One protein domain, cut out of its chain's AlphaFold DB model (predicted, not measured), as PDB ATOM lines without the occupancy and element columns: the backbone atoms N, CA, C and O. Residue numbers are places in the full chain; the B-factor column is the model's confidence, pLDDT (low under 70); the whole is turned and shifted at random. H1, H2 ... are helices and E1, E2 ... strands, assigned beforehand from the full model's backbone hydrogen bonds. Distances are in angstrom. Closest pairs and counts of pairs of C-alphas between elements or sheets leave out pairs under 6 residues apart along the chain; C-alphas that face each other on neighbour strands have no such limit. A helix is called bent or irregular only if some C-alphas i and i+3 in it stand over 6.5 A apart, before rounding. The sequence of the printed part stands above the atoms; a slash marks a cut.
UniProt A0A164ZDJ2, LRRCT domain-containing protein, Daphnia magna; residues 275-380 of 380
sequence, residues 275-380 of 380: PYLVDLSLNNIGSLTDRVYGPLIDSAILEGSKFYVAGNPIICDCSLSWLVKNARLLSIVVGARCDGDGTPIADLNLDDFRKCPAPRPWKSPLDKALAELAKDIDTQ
ATOM      1  N   PRO A 275     -28.797  56.074   1.260       95.38
ATOM      2  CA  PRO A 275     -27.614  55.792   2.060       95.38
ATOM      3  C   PRO A 275     -26.686  54.833   1.315       95.38
ATOM      4  O   PRO A 275     -27.138  53.869   0.692       95.38
ATOM      5  N   TYR A 276     -25.385  55.076   1.412       94.38
ATOM      6  CA  TYR A 276     -24.386  54.270   0.714       94.38
ATOM      7  C   TYR A 276     -23.985  53.011   1.485       94.38
ATOM      8  O   TYR A 276     -23.429  52.071   0.927       94.38
ATOM      9  N   LEU A 277     -24.286  52.950   2.780       96.94
ATOM     10  CA  LEU A 277     -24.126  51.746   3.581       96.94
ATOM     11  C   LEU A 277     -25.441  51.449   4.280       96.94
ATOM     12  O   LEU A 277     -25.970  52.289   5.006       96.94
ATOM     13  N   VAL A 278     -25.944  50.232   4.074       97.62
ATOM     14  CA  VAL A 278     -27.204  49.772   4.657       97.62
ATOM     15  C   VAL A 278     -27.018  48.406   5.299       97.62
ATOM     16  O   VAL A 278     -26.593  47.449   4.646       97.62
ATOM     17  N   ASP A 279     -27.384  48.311   6.576       98.69
ATOM     18  CA  ASP A 279     -27.490  47.038   7.288       98.69
ATOM     19  C   ASP A 279     -28.934  46.746   7.699       98.69
ATOM     20  O   ASP A 279     -29.462  47.353   8.628       98.69
ATOM     21  N   LEU A 280     -29.553  45.793   7.005       98.62
ATOM     22  CA  LEU A 280     -30.897  45.264   7.248       98.62
ATOM     23  C   LEU A 280     -30.868  43.856   7.842       98.62
ATOM     24  O   LEU A 280     -31.892  43.171   7.864       98.62
ATOM     25  N   SER A 281     -29.713  43.381   8.306       98.75
ATOM     26  CA  SER A 281     -29.598  42.034   8.861       98.75
ATOM     27  C   SER A 281     -30.566  41.822  10.029       98.75
ATOM     28  O   SER A 281     -30.828  42.744  10.793       98.75
ATOM     29  N   LEU A 282     -31.057  40.601  10.230       98.75
ATOM     30  CA  LEU A 282     -31.979  40.259  11.317       98.75
ATOM     31  C   LEU A 282     -33.244  41.135  11.294       98.75
ATOM     32  O   LEU A 282     -33.566  41.802  12.271       98.75
ATOM     33  N   ASN A 283     -33.927  41.167  10.155       98.81
ATOM     34  CA  ASN A 283     -35.255  41.755   9.993       98.81
ATOM     35  C   ASN A 283     -36.214  40.676   9.451       98.81
ATOM     36  O   ASN A 283     -35.919  39.482   9.504       98.81
ATOM     37  N   ASN A 284     -37.370  41.084   8.930       98.50
ATOM     38  CA  ASN A 284     -38.366  40.210   8.319       98.50
ATOM     39  C   ASN A 284     -38.495  40.451   6.799       98.50
ATOM     40  O   ASN A 284     -39.588  40.359   6.235       98.50
ATOM     41  N   ILE A 285     -37.395  40.819   6.127       98.12
ATOM     42  CA  ILE A 285     -37.393  41.157   4.698       98.12
ATOM     43  C   ILE A 285     -37.610  39.897   3.852       98.12
ATOM     44  O   ILE A 285     -36.707  39.079   3.683       98.12
ATOM     45  N   GLY A 286     -38.815  39.769   3.289       96.94
ATOM     46  CA  GLY A 286     -39.213  38.601   2.503       96.94
ATOM     47  C   GLY A 286     -38.838  38.659   1.023       96.94
ATOM     48  O   GLY A 286     -38.574  37.637   0.407       96.94
ATOM     49  N   SER A 287     -38.809  39.843   0.415       95.00
ATOM     50  CA  SER A 287     -38.546  39.980  -1.023       95.00
ATOM     51  C   SER A 287     -37.626  41.158  -1.288       95.00
ATOM     52  O   SER A 287     -37.898  42.278  -0.857       95.00
ATOM     53  N   LEU A 288     -36.544  40.907  -2.026       95.00
ATOM     54  CA  LEU A 288     -35.582  41.927  -2.432       95.00
ATOM     55  C   LEU A 288     -35.931  42.441  -3.829       95.00
ATOM     56  O   LEU A 288     -35.237  42.139  -4.791       95.00
ATOM     57  N   THR A 289     -37.036  43.175  -3.968       92.50
ATOM     58  CA  THR A 289     -37.461  43.706  -5.276       92.50
ATOM     59  C   THR A 289     -36.532  44.805  -5.807       92.50
ATOM     60  O   THR A 289     -36.024  45.634  -5.048       92.50
ATOM     61  N   ASP A 290     -36.381  44.855  -7.130       89.12
ATOM     62  CA  ASP A 290     -35.617  45.871  -7.867       89.12
ATOM     63  C   ASP A 290     -36.037  47.302  -7.501       89.12
ATOM     64  O   ASP A 290     -35.202  48.170  -7.268       89.12
ATOM     65  N   ARG A 291     -37.347  47.538  -7.382       87.62
ATOM     66  CA  ARG A 291     -37.918  48.861  -7.104       87.62
ATOM     67  C   ARG A 291     -37.474  49.453  -5.765       87.62
ATOM     68  O   ARG A 291     -37.322  50.666  -5.676       87.62
ATOM     69  N   VAL A 292     -37.352  48.628  -4.726       91.06
ATOM     70  CA  VAL A 292     -37.056  49.100  -3.362       91.06
ATOM     71  C   VAL A 292     -35.560  49.044  -3.084       91.06
ATOM     72  O   VAL A 292     -34.995  50.006  -2.575       91.06
ATOM     73  N   TYR A 293     -34.914  47.929  -3.426       94.00
ATOM     74  CA  TYR A 293     -33.534  47.666  -3.017       94.00
ATOM     75  C   TYR A 293     -32.512  47.974  -4.095       94.00
ATOM     76  O   TYR A 293     -31.339  48.122  -3.771       94.00
ATOM     77  N   GLY A 294     -32.949  48.113  -5.347       91.69
ATOM     78  CA  GLY A 294     -32.092  48.556  -6.429       91.69
ATOM     79  C   GLY A 294     -31.358  49.855  -6.079       91.69
ATOM     80  O   GLY A 294     -30.137  49.821  -5.947       91.69
ATOM     81  N   PRO A 295     -32.060  50.979  -5.844       90.94
ATOM     82  CA  PRO A 295     -31.411  52.257  -5.541       90.94
ATOM     83  C   PRO A 295     -30.426  52.208  -4.360       90.94
ATOM     84  O   PRO A 295     -29.400  52.880  -4.389       90.94
ATOM     85  N   LEU A 296     -30.706  51.383  -3.344       93.62
ATOM     86  CA  LEU A 296     -29.827  51.197  -2.183       93.62
ATOM     87  C   LEU A 296     -28.549  50.431  -2.544       93.62
ATOM     88  O   LEU A 296     -27.455  50.826  -2.153       93.62
ATOM     89  N   ILE A 297     -28.684  49.340  -3.299       94.19
ATOM     90  CA  ILE A 297     -27.553  48.524  -3.758       94.19
ATOM     91  C   ILE A 297     -26.691  49.319  -4.749       94.19
ATOM     92  O   ILE A 297     -25.467  49.234  -4.696       94.19
ATOM     93  N   ASP A 298     -27.306  50.144  -5.592       91.25
ATOM     94  CA  ASP A 298     -26.590  51.024  -6.516       91.25
ATOM     95  C   ASP A 298     -25.818  52.134  -5.802       91.25
ATOM     96  O   ASP A 298     -24.662  52.383  -6.140       91.25
ATOM     97  N   SER A 299     -26.415  52.770  -4.789       91.75
ATOM     98  CA  SER A 299     -25.692  53.730  -3.944       91.75
ATOM     99  C   SER A 299     -24.491  53.056  -3.268       91.75
ATOM    100  O   SER A 299     -23.364  53.548  -3.336       91.75
ATOM    101  N   ALA A 300     -24.698  51.856  -2.717       94.44
ATOM    102  CA  ALA A 300     -23.640  51.118  -2.040       94.44
ATOM    103  C   ALA A 300     -22.486  50.713  -2.960       94.44
ATOM    104  O   ALA A 300     -21.326  50.891  -2.591       94.44
ATOM    105  N   ILE A 301     -22.764  50.191  -4.158       92.56
ATOM    106  CA  ILE A 301     -21.694  49.756  -5.067       92.56
ATOM    107  C   ILE A 301     -20.873  50.936  -5.604       92.56
ATOM    108  O   ILE A 301     -19.661  50.788  -5.764       92.56
ATOM    109  N   LEU A 302     -21.493  52.098  -5.842       90.50
ATOM    110  CA  LEU A 302     -20.795  53.310  -6.293       90.50
ATOM    111  C   LEU A 302     -19.815  53.843  -5.242       90.50
ATOM    112  O   LEU A 302     -18.741  54.327  -5.589       90.50
ATOM    113  N   GLU A 303     -20.149  53.678  -3.965       92.81
ATOM    114  CA  GLU A 303     -19.326  54.092  -2.823       92.81
ATOM    115  C   GLU A 303     -18.417  52.966  -2.296       92.81
ATOM    116  O   GLU A 303     -17.825  53.080  -1.221       92.81
ATOM    117  N   GLY A 304     -18.312  51.842  -3.018       93.62
ATOM    118  CA  GLY A 304     -17.470  50.705  -2.626       93.62
ATOM    119  C   GLY A 304     -17.928  49.990  -1.347       93.62
ATOM    120  O   GLY A 304     -17.145  49.279  -0.715       93.62
ATOM    121  N   SER A 305     -19.187  50.170  -0.962       95.75
ATOM    122  CA  SER A 305     -19.782  49.651   0.265       95.75
ATOM    123  C   SER A 305     -20.526  48.331   0.060       95.75
ATOM    124  O   SER A 305     -20.760  47.857  -1.054       95.75
ATOM    125  N   LYS A 306     -20.861  47.686   1.181       95.62
ATOM    126  CA  LYS A 306     -21.602  46.420   1.225       95.62
ATOM    127  C   LYS A 306     -23.055  46.647   1.632       95.62
ATOM    128  O   LYS A 306     -23.366  47.580   2.369       95.62
ATOM    129  N   PHE A 307     -23.922  45.744   1.187       97.88
ATOM    130  CA  PHE A 307     -25.344  45.728   1.513       97.88
ATOM    131  C   PHE A 307     -25.662  44.489   2.358       97.88
ATOM    132  O   PHE A 307     -25.624  43.363   1.859       97.88
ATOM    133  N   TYR A 308     -25.930  44.673   3.652       98.62
ATOM    134  CA  TYR A 308     -26.075  43.563   4.599       98.62
ATOM    135  C   TYR A 308     -27.545  43.194   4.806       98.62
ATOM    136  O   TYR A 308     -28.361  44.036   5.173       98.62
ATOM    137  N   VAL A 309     -27.884  41.919   4.607       98.31
ATOM    138  CA  VAL A 309     -29.266  41.398   4.712       98.31
ATOM    139  C   VAL A 309     -29.321  40.023   5.382       98.31
ATOM    140  O   VAL A 309     -30.294  39.281   5.238       98.31
ATOM    141  N   ALA A 310     -28.282  39.663   6.134       98.44
ATOM    142  CA  ALA A 310     -28.172  38.353   6.765       98.44
ATOM    143  C   ALA A 310     -29.324  38.071   7.739       98.44
ATOM    144  O   ALA A 310     -29.703  38.942   8.512       98.44
ATOM    145  N   GLY A 311     -29.844  36.842   7.758       98.19
ATOM    146  CA  GLY A 311     -30.885  36.442   8.714       98.19
ATOM    147  C   GLY A 311     -32.253  37.084   8.465       98.19
ATOM    148  O   GLY A 311     -32.960  37.381   9.421       98.19
ATOM    149  N   ASN A 312     -32.599  37.307   7.196       98.69
ATOM    150  CA  ASN A 312     -33.948  37.641   6.738       98.69
ATOM    151  C   ASN A 312     -34.572  36.432   6.012       98.69
ATOM    152  O   ASN A 312     -33.826  35.679   5.378       98.69
ATOM    153  N   PRO A 313     -35.904  36.247   6.050       98.06
ATOM    154  CA  PRO A 313     -36.596  35.154   5.363       98.06
ATOM    155  C   PRO A 313     -36.791  35.455   3.865       98.06
ATOM    156  O   PRO A 313     -37.909  35.645   3.392       98.06
ATOM    157  N   ILE A 314     -35.700  35.520   3.097       98.12
ATOM    158  CA  ILE A 314     -35.730  35.938   1.686       98.12
ATOM    159  C   ILE A 314     -36.337  34.841   0.797       98.12
ATOM    160  O   ILE A 314     -35.756  33.778   0.608       98.12
ATOM    161  N   ILE A 315     -37.468  35.118   0.159       97.12
ATOM    162  CA  ILE A 315     -38.149  34.220  -0.776       97.12
ATOM    163  C   ILE A 315     -37.412  34.221  -2.118       97.12
ATOM    164  O   ILE A 315     -37.494  35.187  -2.870       97.12
ATOM    165  N   CYS A 316     -36.733  33.125  -2.456       95.88
ATOM    166  CA  CYS A 316     -35.965  32.979  -3.698       95.88
ATOM    167  C   CYS A 316     -36.818  32.605  -4.916       95.88
ATOM    168  O   CYS A 316     -36.712  31.508  -5.458       95.88
ATOM    169  N   ASP A 317     -37.657  33.541  -5.358       93.88
ATOM    170  CA  ASP A 317     -38.478  33.426  -6.564       93.88
ATOM    171  C   ASP A 317     -38.070  34.448  -7.647       93.88
ATOM    172  O   ASP A 317     -37.028  35.104  -7.576       93.88
ATOM    173  N   CYS A 318     -38.909  34.631  -8.670       93.00
ATOM    174  CA  CYS A 318     -38.635  35.578  -9.751       93.00
ATOM    175  C   CYS A 318     -38.407  37.035  -9.309       93.00
ATOM    176  O   CYS A 318     -37.806  37.791 -10.081       93.00
ATOM    177  N   SER A 319     -38.819  37.436  -8.103       91.81
ATOM    178  CA  SER A 319     -38.559  38.775  -7.565       91.81
ATOM    179  C   SER A 319     -37.074  39.050  -7.303       91.81
ATOM    180  O   SER A 319     -36.679  40.211  -7.340       91.81
ATOM    181  N   LEU A 320     -36.237  38.015  -7.139       93.62
ATOM    182  CA  LEU A 320     -34.775  38.140  -7.011       93.62
ATOM    183  C   LEU A 320     -34.012  38.047  -8.336       93.62
ATOM    184  O   LEU A 320     -32.799  38.262  -8.364       93.62
ATOM    185  N   SER A 321     -34.694  37.747  -9.444       92.69
ATOM    186  CA  SER A 321     -34.036  37.471 -10.729       92.69
ATOM    187  C   SER A 321     -33.130  38.607 -11.219       92.69
ATOM    188  O   SER A 321     -32.106  38.338 -11.842       92.69
ATOM    189  N   TRP A 322     -33.478  39.861 -10.924       91.88
ATOM    190  CA  TRP A 322     -32.698  41.049 -11.286       91.88
ATOM    191  C   TRP A 322     -31.327  41.087 -10.599       91.88
ATOM    192  O   TRP A 322     -30.343  41.491 -11.214       91.88
ATOM    193  N   LEU A 323     -31.271  40.631  -9.346       93.00
ATOM    194  CA  LEU A 323     -30.076  40.642  -8.516       93.00
ATOM    195  C   LEU A 323     -29.205  39.422  -8.818       93.00
ATOM    196  O   LEU A 323     -28.020  39.565  -9.093       93.00
ATOM    197  N   VAL A 324     -29.803  38.225  -8.846       93.69
ATOM    198  CA  VAL A 324     -29.068  36.965  -9.060       93.69
ATOM    199  C   VAL A 324     -28.452  36.904 -10.464       93.69
ATOM    200  O   VAL A 324     -27.340  36.414 -10.635       93.69
ATOM    201  N   LYS A 325     -29.119  37.468 -11.483       90.81
ATOM    202  CA  LYS A 325     -28.561  37.557 -12.846       90.81
ATOM    203  C   LYS A 325     -27.477  38.629 -12.999       90.81
ATOM    204  O   LYS A 325     -26.812  38.654 -14.033       90.81
ATOM    205  N   ASN A 326     -27.292  39.510 -12.016       91.00
ATOM    206  CA  ASN A 326     -26.290  40.569 -12.051       91.00
ATOM    207  C   ASN A 326     -25.173  40.290 -11.038       91.00
ATOM    208  O   ASN A 326     -25.206  40.745  -9.896       91.00
ATOM    209  N   ALA A 327     -24.138  39.573 -11.487       89.94
ATOM    210  CA  ALA A 327     -23.008  39.179 -10.644       89.94
ATOM    211  C   ALA A 327     -22.291  40.365  -9.966       89.94
ATOM    212  O   ALA A 327     -21.744  40.201  -8.877       89.94
ATOM    213  N   ARG A 328     -22.305  41.563 -10.577       90.88
ATOM    214  CA  ARG A 328     -21.688  42.763  -9.988       90.88
ATOM    215  C   ARG A 328     -22.471  43.234  -8.768       90.88
ATOM    216  O   ARG A 328     -21.881  43.358  -7.699       90.88
ATOM    217  N   LEU A 329     -23.783  43.421  -8.908       92.69
ATOM    218  CA  LEU A 329     -24.651  43.830  -7.798       92.69
ATOM    219  C   LEU A 329     -24.673  42.765  -6.694       92.69
ATOM    220  O   LEU A 329     -24.521  43.076  -5.516       92.69
ATOM    221  N   LEU A 330     -24.766  41.492  -7.079       94.38
ATOM    222  CA  LEU A 330     -24.758  40.367  -6.150       94.38
ATOM    223  C   LEU A 330     -23.477  40.304  -5.293       94.38
ATOM    224  O   LEU A 330     -23.551  39.954  -4.119       94.38
ATOM    225  N   SER A 331     -22.315  40.688  -5.836       94.56
ATOM    226  CA  SER A 331     -21.019  40.619  -5.132       94.56
ATOM    227  C   SER A 331     -20.894  41.526  -3.896       94.56
ATOM    228  O   SER A 331     -20.001  41.334  -3.058       94.56
ATOM    229  N   ILE A 332     -21.768  42.530  -3.769       95.94
ATOM    230  CA  ILE A 332     -21.797  43.426  -2.606       95.94
ATOM    231  C   ILE A 332     -22.883  43.060  -1.591       95.94
ATOM    232  O   ILE A 332     -22.878  43.610  -0.490       95.94
ATOM    233  N   VAL A 333     -23.783  42.132  -1.928       97.62
ATOM    234  CA  VAL A 333     -24.858  41.680  -1.040       97.62
ATOM    235  C   VAL A 333     -24.323  40.617  -0.087       97.62
ATOM    236  O   VAL A 333     -23.844  39.562  -0.499       97.62
ATOM    237  N   VAL A 334     -24.409  40.891   1.212       97.88
ATOM    238  CA  VAL A 334     -23.789  40.075   2.258       97.88
ATOM    239  C   VAL A 334     -24.845  39.310   3.050       97.88
ATOM    240  O   VAL A 334     -25.761  39.884   3.641       97.88
ATOM    241  N   GLY A 335     -24.667  37.987   3.103       96.12
ATOM    242  CA  GLY A 335     -25.389  37.090   4.009       96.12
ATOM    243  C   GLY A 335     -26.821  36.726   3.605       96.12
ATOM    244  O   GLY A 335     -27.497  36.055   4.383       96.12
ATOM    245  N   ALA A 336     -27.280  37.119   2.415       97.44
ATOM    246  CA  ALA A 336     -28.586  36.723   1.892       97.44
ATOM    247  C   ALA A 336     -28.671  35.207   1.644       97.44
ATOM    248  O   ALA A 336     -27.827  34.618   0.962       97.44
ATOM    249  N   ARG A 337     -29.721  34.582   2.180       98.12
ATOM    250  CA  ARG A 337     -30.019  33.150   2.057       98.12
ATOM    251  C   ARG A 337     -31.508  32.957   1.815       98.12
ATOM    252  O   ARG A 337     -32.300  33.726   2.349       98.12
ATOM    253  N   CYS A 338     -31.857  31.936   1.045       97.94
ATOM    254  CA  CYS A 338     -33.238  31.591   0.751       97.94
ATOM    255  C   CYS A 338     -33.979  31.094   1.990       97.94
ATOM    256  O   CYS A 338     -33.459  30.268   2.746       97.94
ATOM    257  N   ASP A 339     -35.206  31.572   2.164       96.38
ATOM    258  CA  ASP A 339     -36.164  31.023   3.110       96.38
ATOM    259  C   ASP A 339     -36.547  29.604   2.672       96.38
ATOM    260  O   ASP A 339     -36.859  29.362   1.503       96.38
ATOM    261  N   GLY A 340     -36.463  28.650   3.596       93.25
ATOM    262  CA  GLY A 340     -36.598  27.223   3.305       93.25
ATOM    263  C   GLY A 340     -35.290  26.457   3.496       93.25
ATOM    264  O   GLY A 340     -34.984  26.033   4.609       93.25
ATOM    265  N   ASP A 341     -34.542  26.225   2.419       94.00
ATOM    266  CA  ASP A 341     -33.343  25.372   2.431       94.00
ATOM    267  C   ASP A 341     -32.065  26.079   2.927       94.00
ATOM    268  O   ASP A 341     -31.054  25.425   3.189       94.00
ATOM    269  N   GLY A 342     -32.106  27.406   3.091       96.56
ATOM    270  CA  GLY A 342     -30.976  28.209   3.552       96.56
ATOM    271  C   GLY A 342     -29.869  28.399   2.511       96.56
ATOM    272  O   GLY A 342     -28.779  28.868   2.875       96.56
ATOM    273  N   THR A 343     -30.120  28.057   1.243       97.44
ATOM    274  CA  THR A 343     -29.164  28.212   0.141       97.44
ATOM    275  C   THR A 343     -28.727  29.680   0.026       97.44
ATOM    276  O   THR A 343     -29.584  30.569  -0.013       97.44
ATOM    277  N   PRO A 344     -27.414  29.995   0.015       97.81
ATOM    278  CA  PRO A 344     -26.945  31.344  -0.293       97.81
ATOM    279  C   PRO A 344     -27.467  31.795  -1.653       97.81
ATOM    280  O   PRO A 344     -27.359  31.056  -2.627       97.81
ATOM    281  N   ILE A 345     -27.970  33.027  -1.758       96.69
ATOM    282  CA  ILE A 345     -28.531  33.499  -3.039       96.69
ATOM    283  C   ILE A 345     -27.488  33.543  -4.168       96.69
ATOM    284  O   ILE A 345     -27.846  33.527  -5.341       96.69
ATOM    285  N   ALA A 346     -26.200  33.595  -3.812       94.88
ATOM    286  CA  ALA A 346     -25.093  33.569  -4.759       94.88
ATOM    287  C   ALA A 346     -24.847  32.186  -5.382       94.88
ATOM    288  O   ALA A 346     -24.232  32.109  -6.442       94.88
ATOM    289  N   ASP A 347     -25.362  31.125  -4.757       96.31
ATOM    290  CA  ASP A 347     -25.202  29.737  -5.201       96.31
ATOM    291  C   ASP A 347     -26.422  29.238  -6.001       96.31
ATOM    292  O   ASP A 347     -26.493  28.069  -6.384       96.31
ATOM    293  N   LEU A 348     -27.406  30.108  -6.255       94.88
ATOM    294  CA  LEU A 348     -28.628  29.759  -6.974       94.88
ATOM    295  C   LEU A 348     -28.372  29.478  -8.460       94.88
ATOM    296  O   LEU A 348     -27.601  30.167  -9.130       94.88
ATOM    297  N   ASN A 349     -29.090  28.494  -9.006       92.94
ATOM    298  CA  ASN A 349     -28.987  28.143 -10.417       92.94
ATOM    299  C   ASN A 349     -29.685  29.191 -11.302       92.94
ATOM    300  O   ASN A 349     -30.899  29.376 -11.246       92.94
ATOM    301  N   LEU A 350     -28.921  29.845 -12.180       91.12
ATOM    302  CA  LEU A 350     -29.425  30.878 -13.092       91.12
ATOM    303  C   LEU A 350     -30.514  30.378 -14.055       91.12
ATOM    304  O   LEU A 350     -31.362  31.175 -14.474       91.12
ATOM    305  N   ASP A 351     -30.522  29.085 -14.393       91.75
ATOM    306  CA  ASP A 351     -31.539  28.500 -15.275       91.75
ATOM    307  C   ASP A 351     -32.946  28.544 -14.661       91.75
ATOM    308  O   ASP A 351     -33.924  28.739 -15.396       91.75
ATOM    309  N   ASP A 352     -33.058  28.480 -13.330       91.25
ATOM    310  CA  ASP A 352     -34.340  28.567 -12.617       91.25
ATOM    311  C   ASP A 352     -34.999  29.943 -12.818       91.25
ATOM    312  O   ASP A 352     -36.224  30.075 -12.850       91.25
ATOM    313  N   PHE A 353     -34.190  30.971 -13.091       92.25
ATOM    314  CA  PHE A 353     -34.649  32.336 -13.336       92.25
ATOM    315  C   PHE A 353     -34.846  32.655 -14.821       92.25
ATOM    316  O   PHE A 353     -35.235  33.776 -15.168       92.25
ATOM    317  N   ARG A 354     -34.592  31.715 -15.742       89.06
ATOM    318  CA  ARG A 354     -34.628  31.971 -17.196       89.06
ATOM    319  C   ARG A 354     -36.008  32.398 -17.701       89.06
ATOM    320  O   ARG A 354     -36.091  33.207 -18.618       89.06
ATOM    321  N   LYS A 355     -37.077  31.867 -17.101       91.69
ATOM    322  CA  LYS A 355     -38.475  32.186 -17.450       91.69
ATOM    323  C   LYS A 355     -39.034  33.393 -16.696       91.69
ATOM    324  O   LYS A 355     -40.162  33.796 -16.970       91.69
ATOM    325  N   CYS A 356     -38.281  33.949 -15.749       92.31
ATOM    326  CA  CYS A 356     -38.728  35.122 -15.017       92.31
ATOM    327  C   CYS A 356     -38.829  36.331 -15.954       92.31
ATOM    328  O   CYS A 356     -38.010  36.448 -16.876       92.31
ATOM    329  N   PRO A 357     -39.802  37.232 -15.720       86.12
ATOM    330  CA  PRO A 357     -39.891  38.486 -16.449       86.12
ATOM    331  C   PRO A 357     -38.541  39.200 -16.443       86.12
ATOM    332  O   PRO A 357     -37.800  39.132 -15.459       86.12
ATOM    333  N   ALA A 358     -38.220  39.886 -17.539       74.00
ATOM    334  CA  ALA A 358     -37.097  40.807 -17.503       74.00
ATOM    335  C   ALA A 358     -37.339  41.812 -16.362       74.00
ATOM    336  O   ALA A 358     -38.486  42.246 -16.183       74.00
ATOM    337  N   PRO A 359     -36.299  42.174 -15.590       68.19
ATOM    338  CA  PRO A 359     -36.425  43.273 -14.647       68.19
ATOM    339  C   PRO A 359     -36.953  44.505 -15.373       68.19
ATOM    340  O   PRO A 359     -36.726  44.674 -16.580       68.19
ATOM    341  N   ARG A 360     -37.676  45.371 -14.653       64.88
ATOM    342  CA  ARG A 360     -38.078  46.642 -15.254       64.88
ATOM    343  C   ARG A 360     -36.811  47.352 -15.736       64.88
ATOM    344  O   ARG A 360     -35.803  47.282 -15.038       64.88
ATOM    345  N   PRO A 361     -36.829  47.994 -16.921       54.50
ATOM    346  CA  PRO A 361     -35.682  48.744 -17.406       54.50
ATOM    347  C   PRO A 361     -35.401  49.875 -16.422       54.50
ATOM    348  O   PRO A 361     -36.016  50.939 -16.456       54.50
ATOM    349  N   TRP A 362     -34.490  49.603 -15.508       58.72
ATOM    350  CA  TRP A 362     -33.956  50.543 -14.560       58.72
ATOM    351  C   TRP A 362     -32.605  50.955 -15.120       58.72
ATOM    352  O   TRP A 362     -31.735  50.124 -15.365       58.72
ATOM    353  N   LYS A 363     -32.457  52.250 -15.406       58.03
ATOM    354  CA  LYS A 363     -31.143  52.827 -15.669       58.03
ATOM    355  C   LYS A 363     -30.452  52.929 -14.323       58.03
ATOM    356  O   LYS A 363     -30.554  53.967 -13.671       58.03
ATOM    357  N   SER A 364     -29.826  51.836 -13.905       62.47
ATOM    358  CA  SER A 364     -28.898  51.861 -12.789       62.47
ATOM    359  C   SER A 364     -27.944  53.048 -12.998       62.47
ATOM    360  O   SER A 364     -27.394  53.190 -14.100       62.47
ATOM    361  N   PRO A 365     -27.761  53.951 -12.019       61.72
ATOM    362  CA  PRO A 365     -26.726  54.972 -12.104       61.72
ATOM    363  C   PRO A 365     -25.351  54.369 -12.407       61.72
ATOM    364  O   PRO A 365     -24.569  55.002 -13.108       61.72
ATOM    365  N   LEU A 366     -25.102  53.117 -12.001       63.62
ATOM    366  CA  LEU A 366     -23.925  52.350 -12.399       63.62
ATOM    367  C   LEU A 366     -23.906  52.054 -13.905       63.62
ATOM    368  O   LEU A 366     -22.895  52.309 -14.547       63.62
ATOM    369  N   ASP A 367     -25.001  51.569 -14.500       66.19
ATOM    370  CA  ASP A 367     -25.071  51.332 -15.954       66.19
ATOM    371  C   ASP A 367     -24.878  52.629 -16.750       66.19
ATOM    372  O   ASP A 367     -24.245  52.630 -17.808       66.19
ATOM    373  N   LYS A 368     -25.387  53.754 -16.232       64.56
ATOM    374  CA  LYS A 368     -25.172  55.077 -16.827       64.56
ATOM    375  C   LYS A 368     -23.715  55.531 -16.687       64.56
ATOM    376  O   LYS A 368     -23.129  55.926 -17.690       64.56
ATOM    377  N   ALA A 369     -23.129  55.426 -15.494       64.50
ATOM    378  CA  ALA A 369     -21.736  55.786 -15.234       64.50
ATOM    379  C   ALA A 369     -20.769  54.928 -16.063       64.50
ATOM    380  O   ALA A 369     -19.848  55.448 -16.683       64.50
ATOM    381  N   LEU A 370     -21.017  53.620 -16.159       66.56
ATOM    382  CA  LEU A 370     -20.249  52.702 -17.000       66.56
ATOM    383  C   LEU A 370     -20.399  53.022 -18.490       66.56
ATOM    384  O   LEU A 370     -19.418  52.942 -19.224       66.56
ATOM    385  N   ALA A 371     -21.598  53.389 -18.949       67.25
ATOM    386  CA  ALA A 371     -21.817  53.809 -20.331       67.25
ATOM    387  C   ALA A 371     -21.165  55.166 -20.656       67.25
ATOM    388  O   ALA A 371     -20.840  55.412 -21.815       67.25
ATOM    389  N   GLU A 372     -20.988  56.047 -19.669       69.12
ATOM    390  CA  GLU A 372     -20.225  57.294 -19.801       69.12
ATOM    391  C   GLU A 372     -18.716  57.006 -19.845       69.12
ATOM    392  O   GLU A 372     -18.066  57.379 -20.816       69.12
ATOM    393  N   LEU A 373     -18.187  56.208 -18.911       64.94
ATOM    394  CA  LEU A 373     -16.788  55.753 -18.912       64.94
ATOM    395  C   LEU A 373     -16.395  55.002 -20.195       64.94
ATOM    396  O   LEU A 373     -15.296  55.180 -20.710       64.94
ATOM    397  N   ALA A 374     -17.286  54.168 -20.736       63.22
ATOM    398  CA  ALA A 374     -17.028  53.443 -21.979       63.22
ATOM    399  C   ALA A 374     -16.922  54.374 -23.201       63.22
ATOM    400  O   ALA A 374     -16.188  54.064 -24.134       63.22
ATOM    401  N   LYS A 375     -17.612  55.524 -23.195       68.81
ATOM    402  CA  LYS A 375     -17.492  56.532 -24.262       68.81
ATOM    403  C   LYS A 375     -16.167  57.291 -24.199       68.81
ATOM    404  O   LYS A 375     -15.635  57.650 -25.249       68.81
ATOM    405  N   ASP A 376     -15.630  57.496 -23.000       56.97
ATOM    406  CA  ASP A 376     -14.342  58.171 -22.801       56.97
ATOM    407  C   ASP A 376     -13.150  57.292 -23.222       56.97
ATOM    408  O   ASP A 376     -12.113  57.806 -23.633       56.97
ATOM    409  N   ILE A 377     -13.307  55.964 -23.182       57.66
ATOM    410  CA  ILE A 377     -12.291  55.009 -23.655       57.66
ATOM    411  C   ILE A 377     -12.269  54.915 -25.190       57.66
ATOM    412  O   ILE A 377     -11.197  54.783 -25.765       57.66
ATOM    413  N   ASP A 378     -13.417  55.034 -25.865       54.88
ATOM    414  CA  ASP A 378     -13.506  55.007 -27.340       54.88
ATOM    415  C   ASP A 378     -13.081  56.336 -28.011       54.88
ATOM    416  O   ASP A 378     -13.082  56.447 -29.239       54.88
ATOM    417  N   THR A 379     -12.739  57.364 -27.224       54.25
ATOM    418  CA  THR A 379     -12.292  58.687 -27.708       54.25
ATOM    419  C   THR A 379     -10.808  58.990 -27.457       54.25
ATOM    420  O   THR A 379     -10.356  60.086 -27.805       54.25
ATOM    421  N   GLN A 380     -10.038  58.026 -26.936       45.19
ATOM    422  CA  GLN A 380      -8.564  58.033 -26.897       45.19
ATOM    423  C   GLN A 380      -7.995  57.004 -27.873       45.19
ATOM    424  O   GLN A 380      -6.937  57.310 -28.473       45.19
TER     425      GLN A 380
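Overview. This is residues 275 to 380 of the 380 residues of the protein "LRRCT domain-containing protein" of Daphnia magna (UniProt A0A164ZDJ2). The body is a short solenoid, a chain wound in stacked turns: residues 278 to 279 of E1, 307 to 308 and 333 to 334 run parallel side by side as one wall, and H1, H2 and H4 make a row on the other side, with H3 in the middle of the body. H5 follows a long link from H4, and from residue 370 to the end it sticks out as an arm that makes much of the length. The printed part has 106 residues, with one named strand and five named helices in the order E1, H1, H2, H3, H4, H5; under half of the residues are in named elements, and the class is mostly helix. The whole is compact, with a radius of gyration of the C-alphas of 14.6 A, but elongated, spanning 51 by 31 by 21 A.

Arrangement. H1, residues 290 to 302, touches H2, residues 318 to 324, with residue 290 alone; the closest C-alphas, those of Asp 290 and Trp 322, are 6.6 A apart, and the helices run the same way at a shallow tilt of 9 degrees. H1 only just touches H3, residues 327 to 330, with 3 pairs of C-alphas within 8 A, the closest being Ile 297 and Leu 329 at 6.8 A. H2 and H3 only just touch, with 3 such pairs and only at the corner by their link, closest at Leu 323 and Leu 330, 5.8 A. H2 only just touches H4, residues 350 to 353, with 3 pairs, the closest C-alphas being Ser 321 and Phe 353 at 5.8 A. H5, residues 365 to 377, only just touches H1 with residues 365 to 366 alone, 3 pairs, closest at the C-alphas of Asp 298 and Leu 366, 6.6 A; they run the same way at a steep tilt of 45 degrees. E1, residues 277 to 279, pairs with no named strand; its closest C-alpha to H1 is that of Leu 277, 5.7 A from Ala 300. H1 and H4 are apart. O i to N i+4 pairs are within hydrogen-bond range in 7 of 9 cases in H1, 8 of 9 in H5 and 1 of 3 in H2, where 2 of 4 O i to N i+3 pairs are; H3 and H4 are too short for an i+4 pair.

Along the chain. H1 is 16.7 A long from C-alpha 290 at (-35.617, 45.871, -7.867), and only just irregular, with C-alphas 292 and 295 6.8 A apart. H5 is 18.5 A long and ends at C-alpha 377 at (-12.291, 55.009, -23.655). H2, 9.7 A, is irregular, with C-alphas 319 and 322 7.3 A apart. E1 begins at C-alpha 277 at (-24.126, 51.746, 3.581) and measures 6.9 A; H3 measures 5.0 A and H4 5.4 A.

Size, cuts and confidence. The C-alphas of Gly 340 and Gln 380 are the two farthest apart, at 51.5 A. Residues 370 to 380, of which 370 to 377 belong to H5, stand free; the body without them spans 36 by 30 by 19 A. The printed part has no cut. The links H1 to H2, H3 to H4 and H4 to H5 are long. The mean pLDDT of the printed part is 87.5, and residues 359 to 380 are under 70.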